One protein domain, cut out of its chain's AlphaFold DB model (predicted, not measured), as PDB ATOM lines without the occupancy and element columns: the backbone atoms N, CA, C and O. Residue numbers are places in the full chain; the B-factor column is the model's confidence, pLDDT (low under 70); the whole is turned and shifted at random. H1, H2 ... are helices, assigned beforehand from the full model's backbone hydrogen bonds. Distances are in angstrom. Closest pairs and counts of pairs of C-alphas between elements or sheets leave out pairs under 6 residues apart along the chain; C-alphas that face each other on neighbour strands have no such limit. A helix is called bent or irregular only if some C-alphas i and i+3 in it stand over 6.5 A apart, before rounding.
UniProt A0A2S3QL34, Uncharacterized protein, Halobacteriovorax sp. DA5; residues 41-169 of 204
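What this domain is: This is residues 41 to 169 of the 204 residues of an uncharacterized protein of Halobacteriovorax sp. DA5 (UniProt A0A2S3QL34). The longest helix, H7, crosses one side of a middle helix, H5, and runs on past it as an arm; residues 156 to 169, of which 156 to 167 belong to H7, stick out. On the other side of H5 packs H3, with H1 side by side with H3; H6 folds back after H5, and the short H2 and H4 lie far from the middle. The 129 printed residues hold seven named helices, H1 to H7 in chain order, and no named strand: all helix. The whole is compact, with a radius of gyration of the C-alphas of 16.1 A and spans of 47 by 31 by 28 A.

Where its parts are: H7, residues 141 to 167, measures 39.2 A and ends at C-alpha 167 (209.482, 270.104, 221.616). H5 is residues 105 to 121, 24.5 A; H3 is residues 74 to 94, 30.4 A. H1, residues 48 to 56, begins at C-alpha 48 (177.233, 269.544, 228.488). H6 is residues 126 to 135, irregular, with C-alphas 129 and 132 7.3 A apart. H2 is residues 61 to 65 and H4 residues 97 to 100.

How they stand to each other: H5 is the hub. With residues 147 to 151 alone, H7 touches it at a steep tilt of 52 degrees, closest C-alphas Val 113 and Ile 147, 5.8 A. H3 touches H5, closest C-alphas Tyr 87 and Leu 112, 6.4 A. H1 touches H3 at a shallow tilt of 5 degrees, opposite ways, closest C-alphas Tyr 55 and Phe 79, 6.5 A. H6 only just touches H5, with 3 pairs of C-alphas within 8 A, the closest Met 120 and Glu 126, 7.1 A. H2 and H4 touch no helix. Every O i to N i+4 pair is within hydrogen-bond range in H1, H2, H3, H5 and H7; in H6 4 of 6 are, and H4 is too short for one.

The domain as a whole: The farthest C-alphas, Glu 97 and Tyr 169, are 49.5 A apart. The printed part has no cut, and no link is long. Residues 133 to 144, 146, 150 and 153 to 169 have pLDDT under 70.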
ATOM      1  N   GLU A  41     169.289 274.459 233.987       84.69
ATOM      2  CA  GLU A  41     170.278 275.406 234.522       84.69
ATOM      3  C   GLU A  41     171.645 275.294 233.819       84.69
ATOM      4  O   GLU A  41     172.045 274.187 233.423       84.69
ATOM      5  N   PRO A  42     172.396 276.405 233.675       83.56
ATOM      6  CA  PRO A  42     173.780 276.338 233.219       83.56
ATOM      7  C   PRO A  42     174.609 275.567 234.251       83.56
ATOM      8  O   PRO A  42     174.389 275.703 235.451       83.56
ATOM      9  N   LEU A  43     175.553 274.739 233.793       85.69
ATOM     10  CA  LEU A  43     176.344 273.835 234.652       85.69
ATOM     11  C   LEU A  43     175.516 272.808 235.459       85.69
ATOM     12  O   LEU A  43     176.077 272.068 236.262       85.69
ATOM     13  N   GLY A  44     174.200 272.737 235.246       86.44
ATOM     14  CA  GLY A  44     173.316 271.794 235.923       86.44
ATOM     15  C   GLY A  44     173.331 270.404 235.286       86.44
ATOM     16  O   GLY A  44     174.077 270.125 234.349       86.44
ATOM     17  N   GLU A  45     172.430 269.528 235.733       85.69
ATOM     18  CA  GLU A  45     172.418 268.116 235.317       85.69
ATOM     19  C   GLU A  45     172.209 267.902 233.803       85.69
ATOM     20  O   GLU A  45     172.653 266.903 233.228       85.69
ATOM     21  N   LYS A  46     171.517 268.848 233.153       86.25
ATOM     22  CA  LYS A  46     171.245 268.851 231.706       86.25
ATOM     23  C   LYS A  46     172.337 269.557 230.888       86.25
ATOM     24  O   LYS A  46     172.179 269.684 229.672       86.25
ATOM     25  N   SER A  47     173.400 270.034 231.536       91.50
ATOM     26  CA  SER A  47     174.512 270.711 230.875       91.50
ATOM     27  C   SER A  47     175.449 269.724 230.180       91.50
ATOM     28  O   SER A  47     175.577 268.551 230.548       91.50
ATOM     29  N   PHE A  48     176.159 270.233 229.182       93.62
ATOM     30  CA  PHE A  48     177.233 269.544 228.488       93.62
ATOM     31  C   PHE A  48     178.297 269.008 229.447       93.62
ATOM     32  O   PHE A  48     178.733 267.869 229.291       93.62
ATOM     33  N   TYR A  49     178.665 269.779 230.471       92.44
ATOM     34  CA  TYR A  49     179.707 269.394 231.422       92.44
ATOM     35  C   TYR A  49     179.337 268.127 232.192       92.44
ATOM     36  O   TYR A  49     180.150 267.207 232.274       92.44
ATOM     37  N   THR A  50     178.089 268.019 232.655       91.44
ATOM     38  CA  THR A  50     177.599 266.802 233.315       91.44
ATOM     39  C   THR A  50     177.530 265.622 232.349       91.44
ATOM     40  O   THR A  50     177.832 264.489 232.726       91.44
ATOM     41  N   PHE A  51     177.150 265.842 231.087       90.50
ATOM     42  CA  PHE A  51     177.162 264.766 230.090       90.50
ATOM     43  C   PHE A  51     178.575 264.266 229.801       90.50
ATOM     44  O   PHE A  51     178.771 263.054 229.688       90.50
ATOM     45  N   ARG A  52     179.542 265.183 229.710       90.81
ATOM     46  CA  ARG A  52     180.957 264.875 229.494       90.81
ATOM     47  C   ARG A  52     181.543 264.116 230.676       90.81
ATOM     48  O   ARG A  52     182.162 263.080 230.469       90.81
ATOM     49  N   GLU A  53     181.279 264.564 231.899       91.06
ATOM     50  CA  GLU A  53     181.701 263.871 233.119       91.06
ATOM     51  C   GLU A  53     181.120 262.454 233.188       91.06
ATOM     52  O   GLU A  53     181.864 261.482 233.316       91.06
ATOM     53  N   LYS A  54     179.799 262.309 233.006       90.50
ATOM     54  CA  LYS A  54     179.137 260.996 232.976       90.50
ATOM     55  C   LYS A  54     179.732 260.091 231.894       90.50
ATOM     56  O   LYS A  54     179.837 258.891 232.115       90.50
ATOM     57  N   TYR A  55     180.111 260.635 230.737       90.19
ATOM     58  CA  TYR A  55     180.788 259.869 229.692       90.19
ATOM     59  C   TYR A  55     182.192 259.437 230.126       90.19
ATOM     60  O   TYR A  55     182.498 258.249 230.044       90.19
ATOM     61  N   TRP A  56     183.007 260.344 230.661       87.56
ATOM     62  CA  TRP A  56     184.363 260.040 231.129       87.56
ATOM     63  C   TRP A  56     184.383 258.970 232.220       87.56
ATOM     64  O   TRP A  56     185.217 258.075 232.178       87.56
ATOM     65  N   LEU A  57     183.407 258.982 233.130       89.38
ATOM     66  CA  LEU A  57     183.256 257.946 234.158       89.38
ATOM     67  C   LEU A  57     182.954 256.549 233.586       89.38
ATOM     68  O   LEU A  57     183.128 255.552 234.282       89.38
ATOM     69  N   THR A  58     182.492 256.451 232.335       87.62
ATOM     70  CA  THR A  58     182.243 255.159 231.662       87.62
ATOM     71  C   THR A  58     183.440 254.635 230.872       87.62
ATOM     72  O   THR A  58     183.369 253.524 230.323       87.62
ATOM     73  N   LEU A  59     184.510 255.427 230.781       87.19
ATOM     74  CA  LEU A  59     185.729 255.082 230.070       87.19
ATOM     75  C   LEU A  59     186.730 254.410 231.009       87.19
ATOM     76  O   LEU A  59     186.910 254.789 232.162       87.19
ATOM     77  N   SER A  60     187.405 253.401 230.483       86.44
ATOM     78  CA  SER A  60     188.605 252.832 231.077       86.44
ATOM     79  C   SER A  60     189.803 253.776 230.883       86.44
ATOM     80  O   SER A  60     189.805 254.583 229.950       86.44
ATOM     81  N   PRO A  61     190.867 253.654 231.699       84.19
ATOM     82  CA  PRO A  61     192.067 254.484 231.557       84.19
ATOM     83  C   PRO A  61     192.675 254.451 230.146       84.19
ATOM     84  O   PRO A  61     193.106 255.477 229.631       84.19
ATOM     85  N   LEU A  62     192.628 253.292 229.478       82.25
ATOM     86  CA  LEU A  62     193.113 253.133 228.105       82.25
ATOM     87  C   LEU A  62     192.281 253.935 227.091       82.25
ATOM     88  O   LEU A  62     192.837 254.542 226.174       82.25
ATOM     89  N   GLU A  63     190.955 253.928 227.253       83.12
ATOM     90  CA  GLU A  63     190.030 254.695 226.412       83.12
ATOM     91  C   GLU A  63     190.204 256.206 226.632       83.12
ATOM     92  O   GLU A  63     190.104 256.973 225.676       83.12
ATOM     93  N   MET A  64     190.514 256.630 227.863       80.81
ATOM     94  CA  MET A  64     190.795 258.033 228.191       80.81
ATOM     95  C   MET A  64     192.103 258.541 227.576       80.81
ATOM     96  O   MET A  64     192.153 259.683 227.127       80.81
ATOM     97  N   GLU A  65     193.154 257.718 227.545       79.81
ATOM     98  CA  GLU A  65     194.448 258.092 226.952       79.81
ATOM     99  C   GLU A  65     194.407 258.133 225.421       79.81
ATOM    100  O   GLU A  65     195.155 258.886 224.800       79.81
ATOM    101  N   ASN A  66     193.526 257.343 224.800       78.31
ATOM    102  CA  ASN A  66     193.459 257.193 223.347       78.31
ATOM    103  C   ASN A  66     192.051 257.466 222.792       78.31
ATOM    104  O   ASN A  66     191.495 256.619 222.085       78.31
ATOM    105  N   PRO A  67     191.466 258.651 223.047       74.62
ATOM    106  CA  PRO A  67     190.067 258.928 222.726       74.62
ATOM    107  C   PRO A  67     189.770 258.795 221.226       74.62
ATOM    108  O   PRO A  67     188.697 258.328 220.853       74.62
ATOM    109  N   ALA A  68     190.743 259.114 220.363       74.88
ATOM    110  CA  ALA A  68     190.623 259.012 218.907       74.88
ATOM    111  C   ALA A  68     190.326 257.583 218.409       74.88
ATOM    112  O   ALA A  68     189.628 257.411 217.413       74.88
ATOM    113  N   ILE A  69     190.811 256.551 219.108       78.19
ATOM    114  CA  ILE A  69     190.626 255.145 218.706       78.19
ATOM    115  C   ILE A  69     189.186 254.687 218.979       78.19
ATOM    116  O   ILE A  69     188.627 253.876 218.239       78.19
ATOM    117  N   PHE A  70     188.560 255.237 220.019       77.62
ATOM    118  CA  PHE A  70     187.258 254.794 220.520       77.62
ATOM    119  C   PHE A  70     186.090 255.686 220.075       77.62
ATOM    120  O   PHE A  70     184.950 255.455 220.480       77.62
ATOM    121  N   GLN A  71     186.325 256.639 219.164       77.69
ATOM    122  CA  GLN A  71     185.270 257.469 218.554       77.69
ATOM    123  C   GLN A  71     184.217 256.638 217.788       77.69
ATOM    124  O   GLN A  71     183.093 257.078 217.558       77.69
ATOM    125  N   GLY A  72     184.535 255.404 217.391       77.38
ATOM    126  CA  GLY A  72     183.578 254.503 216.736       77.38
ATOM    127  C   GLY A  72     182.610 253.783 217.687       77.38
ATOM    128  O   GLY A  72     181.621 253.200 217.218       77.38
ATOM    129  N   ASP A  73     182.882 253.802 218.994       86.19
ATOM    130  CA  ASP A  73     182.194 252.963 219.974       86.19
ATOM    131  C   ASP A  73     180.750 253.423 220.252       86.19
ATOM    132  O   ASP A  73     180.375 254.592 220.111       86.19
ATOM    133  N   VAL A  74     179.906 252.485 220.681       88.06
ATOM    134  CA  VAL A  74     178.506 252.720 221.048       88.06
ATOM    135  C   VAL A  74     178.398 253.740 222.182       88.06
ATOM    136  O   VAL A  74     177.478 254.563 222.165       88.06
ATOM    137  N   LYS A  75     179.323 253.722 223.154       88.50
ATOM    138  CA  LYS A  75     179.346 254.703 224.251       88.50
ATOM    139  C   LYS A  75     179.560 256.118 223.715       88.50
ATOM    140  O   LYS A  75     178.779 257.012 224.041       88.50
ATOM    141  N   PHE A  76     180.554 256.293 222.844       89.44
ATOM    142  CA  PHE A  76     180.855 257.577 222.221       89.44
ATOM    143  C   PHE A  76     179.698 258.064 221.346       89.44
ATOM    144  O   PHE A  76     179.256 259.201 221.476       89.44
ATOM    145  N   LYS A  77     179.099 257.186 220.532       89.44
ATOM    146  CA  LYS A  77     177.909 257.531 219.734       89.44
ATOM    147  C   LYS A  77     176.751 258.017 220.606       89.44
ATOM    148  O   LYS A  77     176.121 259.024 220.289       89.44
ATOM    149  N   LYS A  78     176.471 257.336 221.724       91.31
ATOM    150  CA  LYS A  78     175.439 257.761 222.687       91.31
ATOM    151  C   LYS A  78     175.766 259.112 223.319       91.31
ATOM    152  O   LYS A  78     174.857 259.920 223.501       91.31
ATOM    153  N   PHE A  79     177.032 259.352 223.650       92.50
ATOM    154  CA  PHE A  79     177.501 260.647 224.135       92.50
ATOM    155  C   PHE A  79     177.267 261.744 223.086       92.50
ATOM    156  O   PHE A  79     176.555 262.704 223.373       92.50
ATOM    157  N   MET A  80     177.712 261.546 221.844       92.25
ATOM    158  CA  MET A  80     177.551 262.524 220.763       92.25
ATOM    159  C   MET A  80     176.090 262.827 220.415       92.25
ATOM    160  O   MET A  80     175.760 263.970 220.105       92.25
ATOM    161  N   ILE A  81     175.180 261.855 220.532       91.56
ATOM    162  CA  ILE A  81     173.735 262.106 220.387       91.56
ATOM    163  C   ILE A  81     173.241 263.098 221.452       91.56
ATOM    164  O   ILE A  81     172.468 264.005 221.137       91.56
ATOM    165  N   LYS A  82     173.687 262.955 222.707       92.50
ATOM    166  CA  LYS A  82     173.330 263.891 223.785       92.50
ATOM    167  C   LYS A  82     173.929 265.273 223.543       92.50
ATOM    168  O   LYS A  82     173.215 266.259 223.699       92.50
ATOM    169  N   VAL A  83     175.190 265.334 223.111       92.88
ATOM    170  CA  VAL A  83     175.878 266.586 222.759       92.88
ATOM    171  C   VAL A  83     175.130 267.318 221.642       92.88
ATOM    172  O   VAL A  83     174.772 268.479 221.813       92.88
ATOM    173  N   ARG A  84     174.770 266.630 220.550       91.69
ATOM    174  CA  ARG A  84     174.006 267.221 219.436       91.69
ATOM    175  C   ARG A  84     172.614 267.694 219.866       91.69
ATOM    176  O   ARG A  84     172.142 268.733 219.415       91.69
ATOM    177  N   ARG A  85     171.940 266.961 220.755       91.06
ATOM    178  CA  ARG A  85     170.652 267.410 221.304       91.06
ATOM    179  C   ARG A  85     170.819 268.675 222.145       91.06
ATOM    180  O   ARG A  85     170.014 269.592 222.021       91.06
ATOM    181  N   ARG A  86     171.861 268.736 222.980       92.44
ATOM    182  CA  ARG A  86     172.164 269.912 223.802       92.44
ATOM    183  C   ARG A  86     172.502 271.128 222.944       92.44
ATOM    184  O   ARG A  86     171.980 272.201 223.216       92.44
ATOM    185  N   TYR A  87     173.297 270.928 221.896       91.38
ATOM    186  CA  TYR A  87     173.594 271.934 220.883       91.38
ATOM    187  C   TYR A  87     172.314 272.574 220.337       91.38
ATOM    188  O   TYR A  87     172.131 273.779 220.462       91.38
ATOM    189  N   ASN A  88     171.381 271.759 219.834       88.62
ATOM    190  CA  ASN A  88     170.120 272.259 219.286       88.62
ATOM    191  C   ASN A  88     169.277 273.003 220.334       88.62
ATOM    192  O   ASN A  88     168.763 274.074 220.038       88.62
ATOM    193  N   ASN A  89     169.196 272.492 221.568       89.19
ATOM    194  CA  ASN A  89     168.469 273.174 222.643       89.19
ATOM    195  C   ASN A  89     169.054 274.566 222.948       89.19
ATOM    196  O   ASN A  89     168.300 275.508 223.181       89.19
ATOM    197  N   LEU A  90     170.386 274.695 222.970       88.94
ATOM    198  CA  LEU A  90     171.055 275.978 223.200       88.94
ATOM    199  C   LEU A  90     170.842 276.930 222.026       88.94
ATOM    200  O   LEU A  90     170.558 278.102 222.252       88.94
ATOM    201  N   LEU A  91     170.922 276.435 220.789       87.25
ATOM    202  CA  LEU A  91     170.596 277.232 219.607       87.25
ATOM    203  C   LEU A  91     169.169 277.772 219.670       87.25
ATOM    204  O   LEU A  91     168.960 278.967 219.497       87.25
ATOM    205  N   ASP A  92     168.193 276.909 219.947       84.88
ATOM    206  CA  ASP A  92     166.791 277.312 220.048       84.88
ATOM    207  C   ASP A  92     166.576 278.335 221.174       84.88
ATOM    208  O   ASP A  92     165.824 279.292 220.991       84.88
ATOM    209  N   TYR A  93     167.292 278.204 222.297       86.94
ATOM    210  CA  TYR A  93     167.314 279.231 223.338       86.94
ATOM    211  C   TYR A  93     167.883 280.558 222.830       86.94
ATOM    212  O   TYR A  93     167.236 281.584 223.019       86.94
ATOM    213  N   PHE A  94     169.043 280.563 222.166       83.81
ATOM    214  CA  PHE A  94     169.662 281.795 221.664       83.81
ATOM    215  C   PHE A  94     168.811 282.517 220.620       83.81
ATOM    216  O   PHE A  94     168.872 283.741 220.552       83.81
ATOM    217  N   TYR A  95     167.976 281.789 219.876       80.12
ATOM    218  CA  TYR A  95     167.004 282.375 218.949       80.12
ATOM    219  C   TYR A  95     165.692 282.814 219.599       80.12
ATOM    220  O   TYR A  95     164.861 283.430 218.937       80.12
ATOM    221  N   SER A  96     165.477 282.506 220.876       79.69
ATOM    222  CA  SER A  96     164.294 282.959 221.600       79.69
ATOM    223  C   SER A  96     164.478 284.383 222.128       79.69
ATOM    224  O   SER A  96     165.559 284.767 222.578       79.69
ATOM    225  N   GLU A  97     163.390 285.155 222.169       74.00
ATOM    226  CA  GLU A  97     163.393 286.496 222.774       74.00
ATOM    227  C   GLU A  97     163.797 286.465 224.259       74.00
ATOM    228  O   GLU A  97     164.416 287.407 224.757       74.00
ATOM    229  N   HIS A  98     163.547 285.347 224.949       76.31
ATOM    230  CA  HIS A  98     163.944 285.141 226.342       76.31
ATOM    231  C   HIS A  98     165.460 285.220 226.559       76.31
ATOM    232  O   HIS A  98     165.894 285.671 227.619       76.31
ATOM    233  N   SER A  99     166.272 284.841 225.565       80.75
ATOM    234  CA  SER A  99     167.733 284.895 225.682       80.75
ATOM    235  C   SER A  99     168.241 286.320 225.871       80.75
ATOM    236  O   SER A  99     169.164 286.540 226.650       80.75
ATOM    237  N   LYS A 100     167.637 287.314 225.206       78.12
ATOM    238  CA  LYS A 100     168.156 288.695 225.165       78.12
ATOM    239  C   LYS A 100     168.206 289.358 226.543       78.12
ATOM    240  O   LYS A 100     169.077 290.189 226.787       78.12
ATOM    241  N   THR A 101     167.297 288.982 227.437       79.44
ATOM    242  CA  THR A 101     167.175 289.550 228.790       79.44
ATOM    243  C   THR A 101     167.748 288.654 229.887       79.44
ATOM    244  O   THR A 101     167.738 289.035 231.058       79.44
ATOM    245  N   ASP A 102     168.226 287.462 229.538       82.56
ATOM    246  CA  ASP A 102     168.681 286.480 230.515       82.56
ATOM    247  C   ASP A 102     170.088 286.810 231.038       82.56
ATOM    248  O   ASP A 102     171.050 286.994 230.288       82.56
ATOM    249  N   LYS A 103     170.224 286.837 232.366       86.50
ATOM    250  CA  LYS A 103     171.498 287.069 233.059       86.50
ATOM    251  C   LYS A 103     172.483 285.917 232.857       86.50
ATOM    252  O   LYS A 103     173.691 286.136 232.889       86.50
ATOM    253  N   LEU A 104     171.983 284.700 232.647       87.19
ATOM    254  CA  LEU A 104     172.786 283.486 232.482       87.19
ATOM    255  C   LEU A 104     173.214 283.252 231.029       87.19
ATOM    256  O   LEU A 104     173.984 282.332 230.754       87.19
ATOM    257  N   ARG A 105     172.790 284.122 230.102       84.75
ATOM    258  CA  ARG A 105     173.080 284.043 228.665       84.75
ATOM    259  C   ARG A 105     174.559 283.808 228.351       84.75
ATOM    260  O   ARG A 105     174.882 283.042 227.448       84.75
ATOM    261  N   ALA A 106     175.464 284.456 229.086       84.88
ATOM    262  CA  ALA A 106     176.906 284.305 228.880       84.88
ATOM    263  C   ALA A 106     177.404 282.879 229.184       84.88
ATOM    264  O   ALA A 106     178.233 282.355 228.443       84.88
ATOM    265  N   LEU A 107     176.863 282.230 230.220       88.31
ATOM    266  CA  LEU A 107     177.230 280.859 230.588       88.31
ATOM    267  C   LEU A 107     176.745 279.858 229.540       88.31
ATOM    268  O   LEU A 107     177.489 278.966 229.144       88.31
ATOM    269  N   TYR A 108     175.525 280.042 229.033       89.56
ATOM    270  CA  TYR A 108     175.012 279.231 227.929       89.56
ATOM    271  C   TYR A 108     175.814 279.427 226.638       89.56
ATOM    272  O   TYR A 108     175.940 278.491 225.850       89.56
ATOM    273  N   LEU A 109     176.378 280.621 226.414       87.19
ATOM    274  CA  LEU A 109     177.190 280.900 225.227       87.19
ATOM    275  C   LEU A 109     178.527 280.171 225.324       87.19
ATOM    276  O   LEU A 109     178.955 279.553 224.355       87.19
ATOM    277  N   GLN A 110     179.151 280.208 226.500       88.00
ATOM    278  CA  GLN A 110     180.368 279.452 226.762       88.00
ATOM    279  C   GLN A 110     180.134 277.946 226.576       88.00
ATOM    280  O   GLN A 110     180.904 277.285 225.886       88.00
ATOM    281  N   GLU A 111     179.030 277.420 227.108       91.12
ATOM    282  CA  GLU A 111     178.664 276.015 226.920       91.12
ATOM    283  C   GLU A 111     178.468 275.666 225.434       91.12
ATOM    284  O   GLU A 111     178.913 274.615 224.976       91.12
ATOM    285  N   LEU A 112     177.829 276.552 224.664       90.12
ATOM    286  CA  LEU A 112     177.630 276.369 223.228       90.12
ATOM    287  C   LEU A 112     178.964 276.323 222.468       90.12
ATOM    288  O   LEU A 112     179.136 275.467 221.602       90.12
ATOM    289  N   VAL A 113     179.909 277.203 222.806       88.12
ATOM    290  CA  VAL A 113     181.267 277.201 222.237       88.12
ATOM    291  C   VAL A 113     181.982 275.885 222.551       88.12
ATOM    292  O   VAL A 113     182.489 275.236 221.634       88.12
ATOM    293  N   ASP A 114     181.956 275.447 223.811       90.19
ATOM    294  CA  ASP A 114     182.592 274.199 224.246       90.19
ATOM    295  C   ASP A 114     182.014 272.975 223.520       90.19
ATOM    296  O   ASP A 114     182.754 272.080 223.108       90.19
ATOM    297  N   ILE A 115     180.695 272.950 223.303       92.62
ATOM    298  CA  ILE A 115     180.027 271.901 222.526       92.62
ATOM    299  C   ILE A 115     180.498 271.897 221.074       92.62
ATOM    300  O   ILE A 115     180.749 270.826 220.523       92.62
ATOM    301  N   VAL A 116     180.614 273.066 220.438       89.69
ATOM    302  CA  VAL A 116     181.076 273.140 219.046       89.69
ATOM    303  C   VAL A 116     182.512 272.629 218.934       89.69
ATOM    304  O   VAL A 116     182.799 271.823 218.049       89.69
ATOM    305  N   ILE A 117     183.390 273.017 219.861       87.06
ATOM    306  CA  ILE A 117     184.768 272.511 219.927       87.06
ATOM    307  C   ILE A 117     184.777 270.984 220.095       87.06
ATOM    308  O   ILE A 117     185.489 270.292 219.367       87.06
ATOM    309  N   GLU A 118     183.956 270.437 220.995       89.69
ATOM    310  CA  GLU A 118     183.834 268.987 221.194       89.69
ATOM    311  C   GLU A 118     183.370 268.271 219.917       89.69
ATOM    312  O   GLU A 118     183.920 267.231 219.545       89.69
ATOM    313  N   MET A 119     182.388 268.833 219.204       89.44
ATOM    314  CA  MET A 119     181.893 268.285 217.939       89.44
ATOM    315  C   MET A 119     182.972 268.303 216.851       89.44
ATOM    316  O   MET A 119     183.136 267.304 216.149       89.44
ATOM    317  N   MET A 120     183.749 269.384 216.748       86.19
ATOM    318  CA  MET A 120     184.877 269.474 215.813       86.19
ATOM    319  C   MET A 120     185.970 268.447 216.141       86.19
ATOM    320  O   MET A 120     186.418 267.723 215.252       86.19
ATOM    321  N   ASN A 121     186.351 268.317 217.416       84.56
ATOM    322  CA  ASN A 121     187.334 267.325 217.878       84.56
ATOM    323  C   ASN A 121     186.865 265.878 217.645       84.56
ATOM    324  O   ASN A 121     187.672 264.970 217.444       84.56
ATOM    325  N   SER A 122     185.549 265.674 217.637       84.12
ATOM    326  CA  SER A 122     184.886 264.399 217.357       84.12
ATOM    327  C   SER A 122     184.743 264.082 215.863       84.12
ATOM    328  O   SER A 122     184.132 263.073 215.512       84.12
ATOM    329  N   GLY A 123     185.267 264.932 214.973       82.50
ATOM    330  CA  GLY A 123     185.237 264.724 213.524       82.50
ATOM    331  C   GLY A 123     183.932 265.137 212.838       82.50
ATOM    332  O   GLY A 123     183.717 264.771 211.682       82.50
ATOM    333  N   VAL A 124     183.054 265.891 213.510       84.12
ATOM    334  CA  VAL A 124     181.863 266.463 212.866       84.12
ATOM    335  C   VAL A 124     182.297 267.588 211.926       84.12
ATOM    336  O   VAL A 124     183.072 268.467 212.304       84.12
ATOM    337  N   SER A 125     181.799 267.567 210.687       82.12
ATOM    338  CA  SER A 125     182.154 268.587 209.696       82.12
ATOM    339  C   SER A 125     181.616 269.966 210.089       82.12
ATOM    340  O   SER A 125     180.495 270.089 210.582       82.12
ATOM    341  N   GLU A 126     182.375 271.027 209.798       78.50
ATOM    342  CA  GLU A 126     181.911 272.403 210.027       78.50
ATOM    343  C   GLU A 126     180.588 272.683 209.298       78.50
ATOM    344  O   GLU A 126     179.706 273.340 209.838       78.50
ATOM    345  N   GLN A 127     180.410 272.135 208.093       78.88
ATOM    346  CA  GLN A 127     179.171 272.284 207.325       78.88
ATOM    347  C   GLN A 127     177.958 271.742 208.087       78.88
ATOM    348  O   GLN A 127     176.923 272.399 208.124       78.88
ATOM    349  N   GLU A 128     178.091 270.576 208.721       81.25
ATOM    350  CA  GLU A 128     177.025 269.972 209.526       81.25
ATOM    351  C   GLU A 128     176.731 270.798 210.784       81.25
ATOM    352  O   GLU A 128     175.568 271.004 211.124       81.25
ATOM    353  N   ILE A 129     177.768 271.321 211.444       83.25
ATOM    354  CA  ILE A 129     177.611 272.184 212.622       83.25
ATOM    355  C   ILE A 129     176.840 273.453 212.242       83.25
ATOM    356  O   ILE A 129     175.884 273.818 212.923       83.25
ATOM    357  N   TRP A 130     177.203 274.108 211.137       79.25
ATOM    358  CA  TRP A 130     176.642 275.406 210.742       79.25
ATOM    359  C   TRP A 130     175.368 275.325 209.890       79.25
ATOM    360  O   TRP A 130     174.717 276.348 209.659       79.25
ATOM    361  N   GLN A 131     174.964 274.136 209.439       79.38
ATOM    362  CA  GLN A 131     173.740 273.946 208.654       79.38
ATOM    363  C   GLN A 131     172.492 274.585 209.308       79.38
ATOM    364  O   GLN A 131     171.766 275.288 208.596       79.38
ATOM    365  N   PRO A 132     172.244 274.448 210.629       71.19
ATOM    366  CA  PRO A 132     171.070 275.046 211.271       71.19
ATOM    367  C   PRO A 132     171.047 276.581 211.204       71.19
ATOM    368  O   PRO A 132     169.971 277.169 211.125       71.19
ATOM    369  N   TYR A 133     172.219 277.227 211.187       69.19
ATOM    370  CA  TYR A 133     172.347 278.682 211.049       69.19
ATOM    371  C   TYR A 133     172.006 279.156 209.637       69.19
ATOM    372  O   TYR A 133     171.357 280.181 209.450       69.19
ATOM    373  N   THR A 134     172.419 278.382 208.633       64.00
ATOM    374  CA  THR A 134     172.229 278.731 207.220       64.00
ATOM    375  C   THR A 134     170.762 278.588 206.802       64.00
ATOM    376  O   THR A 134     170.258 279.379 206.010       64.00
ATOM    377  N   GLN A 135     170.051 277.594 207.345       63.12
ATOM    378  CA  GLN A 135     168.659 277.308 206.979       63.12
ATOM    379  C   GLN A 135     167.636 278.235 207.630       63.12
ATOM    380  O   GLN A 135     166.601 278.508 207.030       63.12
ATOM    381  N   LYS A 136     167.905 278.720 208.846       61.16
ATOM    382  CA  LYS A 136     166.975 279.592 209.573       61.16
ATOM    383  C   LYS A 136     167.044 281.067 209.128       61.16
ATOM    384  O   LYS A 136     166.337 281.880 209.708       61.16
ATOM    385  N   GLY A 137     167.843 281.415 208.105       50.75
ATOM    386  CA  GLY A 137     167.869 282.765 207.514       50.75
ATOM    387  C   GLY A 137     168.210 283.860 208.528       50.75
ATOM    388  O   GLY A 137     167.521 284.868 208.616       50.75
ATOM    389  N   ILE A 138     169.220 283.605 209.357       53.88
ATOM    390  CA  ILE A 138     169.421 284.311 210.622       53.88
ATOM    391  C   ILE A 138     170.207 285.605 210.399       53.88
ATOM    392  O   ILE A 138     171.364 285.566 209.989       53.88
ATOM    393  N   GLU A 139     169.595 286.747 210.715       51.78
ATOM    394  CA  GLU A 139     170.236 288.074 210.673       51.78
ATOM    395  C   GLU A 139     171.194 288.331 211.856       51.78
ATOM    396  O   GLU A 139     171.979 289.278 211.823       51.78
ATOM    397  N   GLU A 140     171.209 287.476 212.888       53.69
ATOM    398  CA  GLU A 140     172.214 287.505 213.961       53.69
ATOM    399  C   GLU A 140     173.563 286.930 213.501       53.69
ATOM    400  O   GLU A 140     174.083 285.944 214.028       53.69
ATOM    401  N   VAL A 141     174.181 287.627 212.549       55.94
ATOM    402  CA  VAL A 141     175.592 287.477 212.165       55.94
ATOM    403  C   VAL A 141     176.501 287.478 213.413       55.94
ATOM    404  O   VAL A 141     177.496 286.759 213.461       55.94
ATOM    405  N   SER A 142     176.087 288.170 214.483       64.00
ATOM    406  CA  SER A 142     176.841 288.320 215.731       64.00
ATOM    407  C   SER A 142     177.031 287.042 216.563       64.00
ATOM    408  O   SER A 142     178.082 286.896 217.187       64.00
ATOM    409  N   LEU A 143     176.065 286.112 216.615       66.31
ATOM    410  CA  LEU A 143     176.223 284.878 217.406       66.31
ATOM    411  C   LEU A 143     177.197 283.930 216.705       66.31
ATOM    412  O   LEU A 143     178.113 283.395 217.324       66.31
ATOM    413  N   TYR A 144     177.020 283.782 215.394       67.69
ATOM    414  CA  TYR A 144     177.908 283.005 214.541       67.69
ATOM    415  C   TYR A 144     179.343 283.537 214.580       67.69
ATOM    416  O   TYR A 144     180.272 282.756 214.781       67.69
ATOM    417  N   GLU A 145     179.525 284.853 214.442       70.81
ATOM    418  CA  GLU A 145     180.838 285.499 214.542       70.81
ATOM    419  C   GLU A 145     181.469 285.293 215.918       70.81
ATOM    420  O   GLU A 145     182.617 284.865 215.981       70.81
ATOM    421  N   ARG A 146     180.717 285.482 217.010       67.94
ATOM    422  CA  ARG A 146     181.220 285.258 218.377       67.94
ATOM    423  C   ARG A 146     181.671 283.825 218.619       67.94
ATOM    424  O   ARG A 146     182.696 283.603 219.255       67.94
ATOM    425  N   ILE A 147     180.909 282.846 218.133       74.12
ATOM    426  CA  ILE A 147     181.283 281.438 218.288       74.12
ATOM    427  C   ILE A 147     182.510 281.136 217.420       74.12
ATOM    428  O   ILE A 147     183.437 280.478 217.885       74.12
ATOM    429  N   LYS A 148     182.565 281.649 216.185       74.06
ATOM    430  CA  LYS A 148     183.738 281.507 215.311       74.06
ATOM    431  C   LYS A 148     185.000 282.123 215.902       74.06
ATOM    432  O   LYS A 148     186.054 281.496 215.825       74.06
ATOM    433  N   GLU A 149     184.898 283.319 216.465       73.31
ATOM    434  CA  GLU A 149     186.004 284.022 217.110       73.31
ATOM    435  C   GLU A 149     186.538 283.191 218.283       73.31
ATOM    436  O   GLU A 149     187.713 282.824 218.284       73.31
ATOM    437  N   ALA A 150     185.657 282.734 219.176       65.06
ATOM    438  CA  ALA A 150     186.035 281.885 220.307       65.06
ATOM    439  C   ALA A 150     186.678 280.545 219.880       65.06
ATOM    440  O   ALA A 150     187.632 280.060 220.501       65.06
ATOM    441  N   ILE A 151     186.205 279.943 218.784       70.38
ATOM    442  CA  ILE A 151     186.823 278.741 218.202       70.38
ATOM    443  C   ILE A 151     188.210 279.058 217.635       70.38
ATOM    444  O   ILE A 151     189.139 278.268 217.819       70.38
ATOM    445  N   SER A 152     188.365 280.188 216.937       71.12
ATOM    446  CA  SER A 152     189.641 280.587 216.340       71.12
ATOM    447  C   SER A 152     190.720 280.806 217.401       71.12
ATOM    448  O   SER A 152     191.811 280.250 217.270       71.12
ATOM    449  N   GLU A 153     190.379 281.465 218.508       65.38
ATOM    450  CA  GLU A 153     191.260 281.636 219.666       65.38
ATOM    451  C   GLU A 153     191.678 280.282 220.257       65.38
ATOM    452  O   GLU A 153     192.861 280.025 220.495       65.38
ATOM    453  N   THR A 154     190.723 279.362 220.418       59.69
ATOM    454  CA  THR A 154     190.997 278.017 220.946       59.69
ATOM    455  C   THR A 154     191.916 277.213 220.021       59.69
ATOM    456  O   THR A 154     192.806 276.487 220.475       59.69
ATOM    457  N   ARG A 155     191.746 277.350 218.701       63.12
ATOM    458  CA  ARG A 155     192.580 276.675 217.699       63.12
ATOM    459  C   ARG A 155     194.007 277.223 217.678       63.12
ATOM    460  O   ARG A 155     194.950 276.443 217.545       63.12
ATOM    461  N   GLU A 156     194.184 278.531 217.841       60.72
ATOM    462  CA  GLU A 156     195.509 279.148 217.955       60.72
ATOM    463  C   GLU A 156     196.248 278.705 219.223       60.72
ATOM    464  O   GLU A 156     197.448 278.413 219.169       60.72
ATOM    465  N   LEU A 157     195.535 278.587 220.346       59.00
ATOM    466  CA  LEU A 157     196.082 278.066 221.601       59.00
ATOM    467  C   LEU A 157     196.507 276.596 221.473       59.00
ATOM    468  O   LEU A 157     197.604 276.238 221.906       59.00
ATOM    469  N   ASN A 158     195.695 275.759 220.821       57.00
ATOM    470  CA  ASN A 158     196.026 274.351 220.580       57.00
ATOM    471  C   ASN A 158     197.204 274.165 219.613       57.00
ATOM    472  O   ASN A 158     198.045 273.297 219.834       57.00
ATOM    473  N   ASN A 159     197.321 274.988 218.569       55.28
ATOM    474  CA  ASN A 159     198.482 274.932 217.676       55.28
ATOM    475  C   ASN A 159     199.778 275.321 218.401       55.28
ATOM    476  O   ASN A 159     200.809 274.681 218.197       55.28
ATOM    477  N   LYS A 160     199.738 276.332 219.278       54.78
ATOM    478  CA  LYS A 160     200.895 276.702 220.108       54.78
ATOM    479  C   LYS A 160     201.272 275.580 221.083       54.78
ATOM    480  O   LYS A 160     202.441 275.205 221.140       54.78
ATOM    481  N   SER A 161     200.299 274.979 221.771       55.25
ATOM    482  CA  SER A 161     200.553 273.906 222.744       55.25
ATOM    483  C   SER A 161     201.011 272.588 222.102       55.25
ATOM    484  O   SER A 161     201.815 271.860 222.687       55.25
ATOM    485  N   GLN A 162     200.575 272.272 220.879       54.78
ATOM    486  CA  GLN A 162     201.064 271.108 220.129       54.78
ATOM    487  C   GLN A 162     202.525 271.269 219.690       54.78
ATOM    488  O   GLN A 162     203.302 270.318 219.775       54.78
ATOM    489  N   ILE A 163     202.928 272.473 219.278       58.12
ATOM    490  CA  ILE A 163     204.327 272.770 218.935       58.12
ATOM    491  C   ILE A 163     205.207 272.691 220.189       58.12
ATOM    492  O   ILE A 163     206.275 272.080 220.158       58.12
ATOM    493  N   GLU A 164     204.744 273.252 221.306       56.34
ATOM    494  CA  GLU A 164     205.462 273.185 222.582       56.34
ATOM    495  C   GLU A 164     205.555 271.747 223.117       56.34
ATOM    496  O   GLU A 164     206.636 271.315 223.515       56.34
ATOM    497  N   SER A 165     204.479 270.957 223.055       55.59
ATOM    498  CA  SER A 165     204.473 269.566 223.539       55.59
ATOM    499  C   SER A 165     205.281 268.603 222.665       55.59
ATOM    500  O   SER A 165     205.843 267.646 223.195       55.59
ATOM    501  N   PHE A 166     205.419 268.861 221.361       55.69
ATOM    502  CA  PHE A 166     206.359 268.128 220.508       55.69
ATOM    503  C   PHE A 166     207.820 268.431 220.880       55.69
ATOM    504  O   PHE A 166     208.653 267.523 220.927       55.69
ATOM    505  N   LEU A 167     208.137 269.692 221.194       55.09
ATOM    506  CA  LEU A 167     209.482 270.104 221.616       55.09
ATOM    507  C   LEU A 167     209.846 269.602 223.023       55.09
ATOM    508  O   LEU A 167     211.014 269.290 223.279       55.09
ATOM    509  N   ASP A 168     208.855 269.490 223.908       53.72
ATOM    510  CA  ASP A 168     209.005 268.997 225.281       53.72
ATOM    511  C   ASP A 168     208.645 267.511 225.451       53.72
ATOM    512  O   ASP A 168     208.634 267.009 226.580       53.72
ATOM    513  N   TYR A 169     208.415 266.769 224.356       52.81
ATOM    514  CA  TYR A 169     208.110 265.341 224.430       52.81
ATOM    515  C   TYR A 169     209.271 264.595 225.098       52.81
ATOM    516  O   TYR A 169     210.383 264.480 224.572       52.81
TER     517      TYR A 169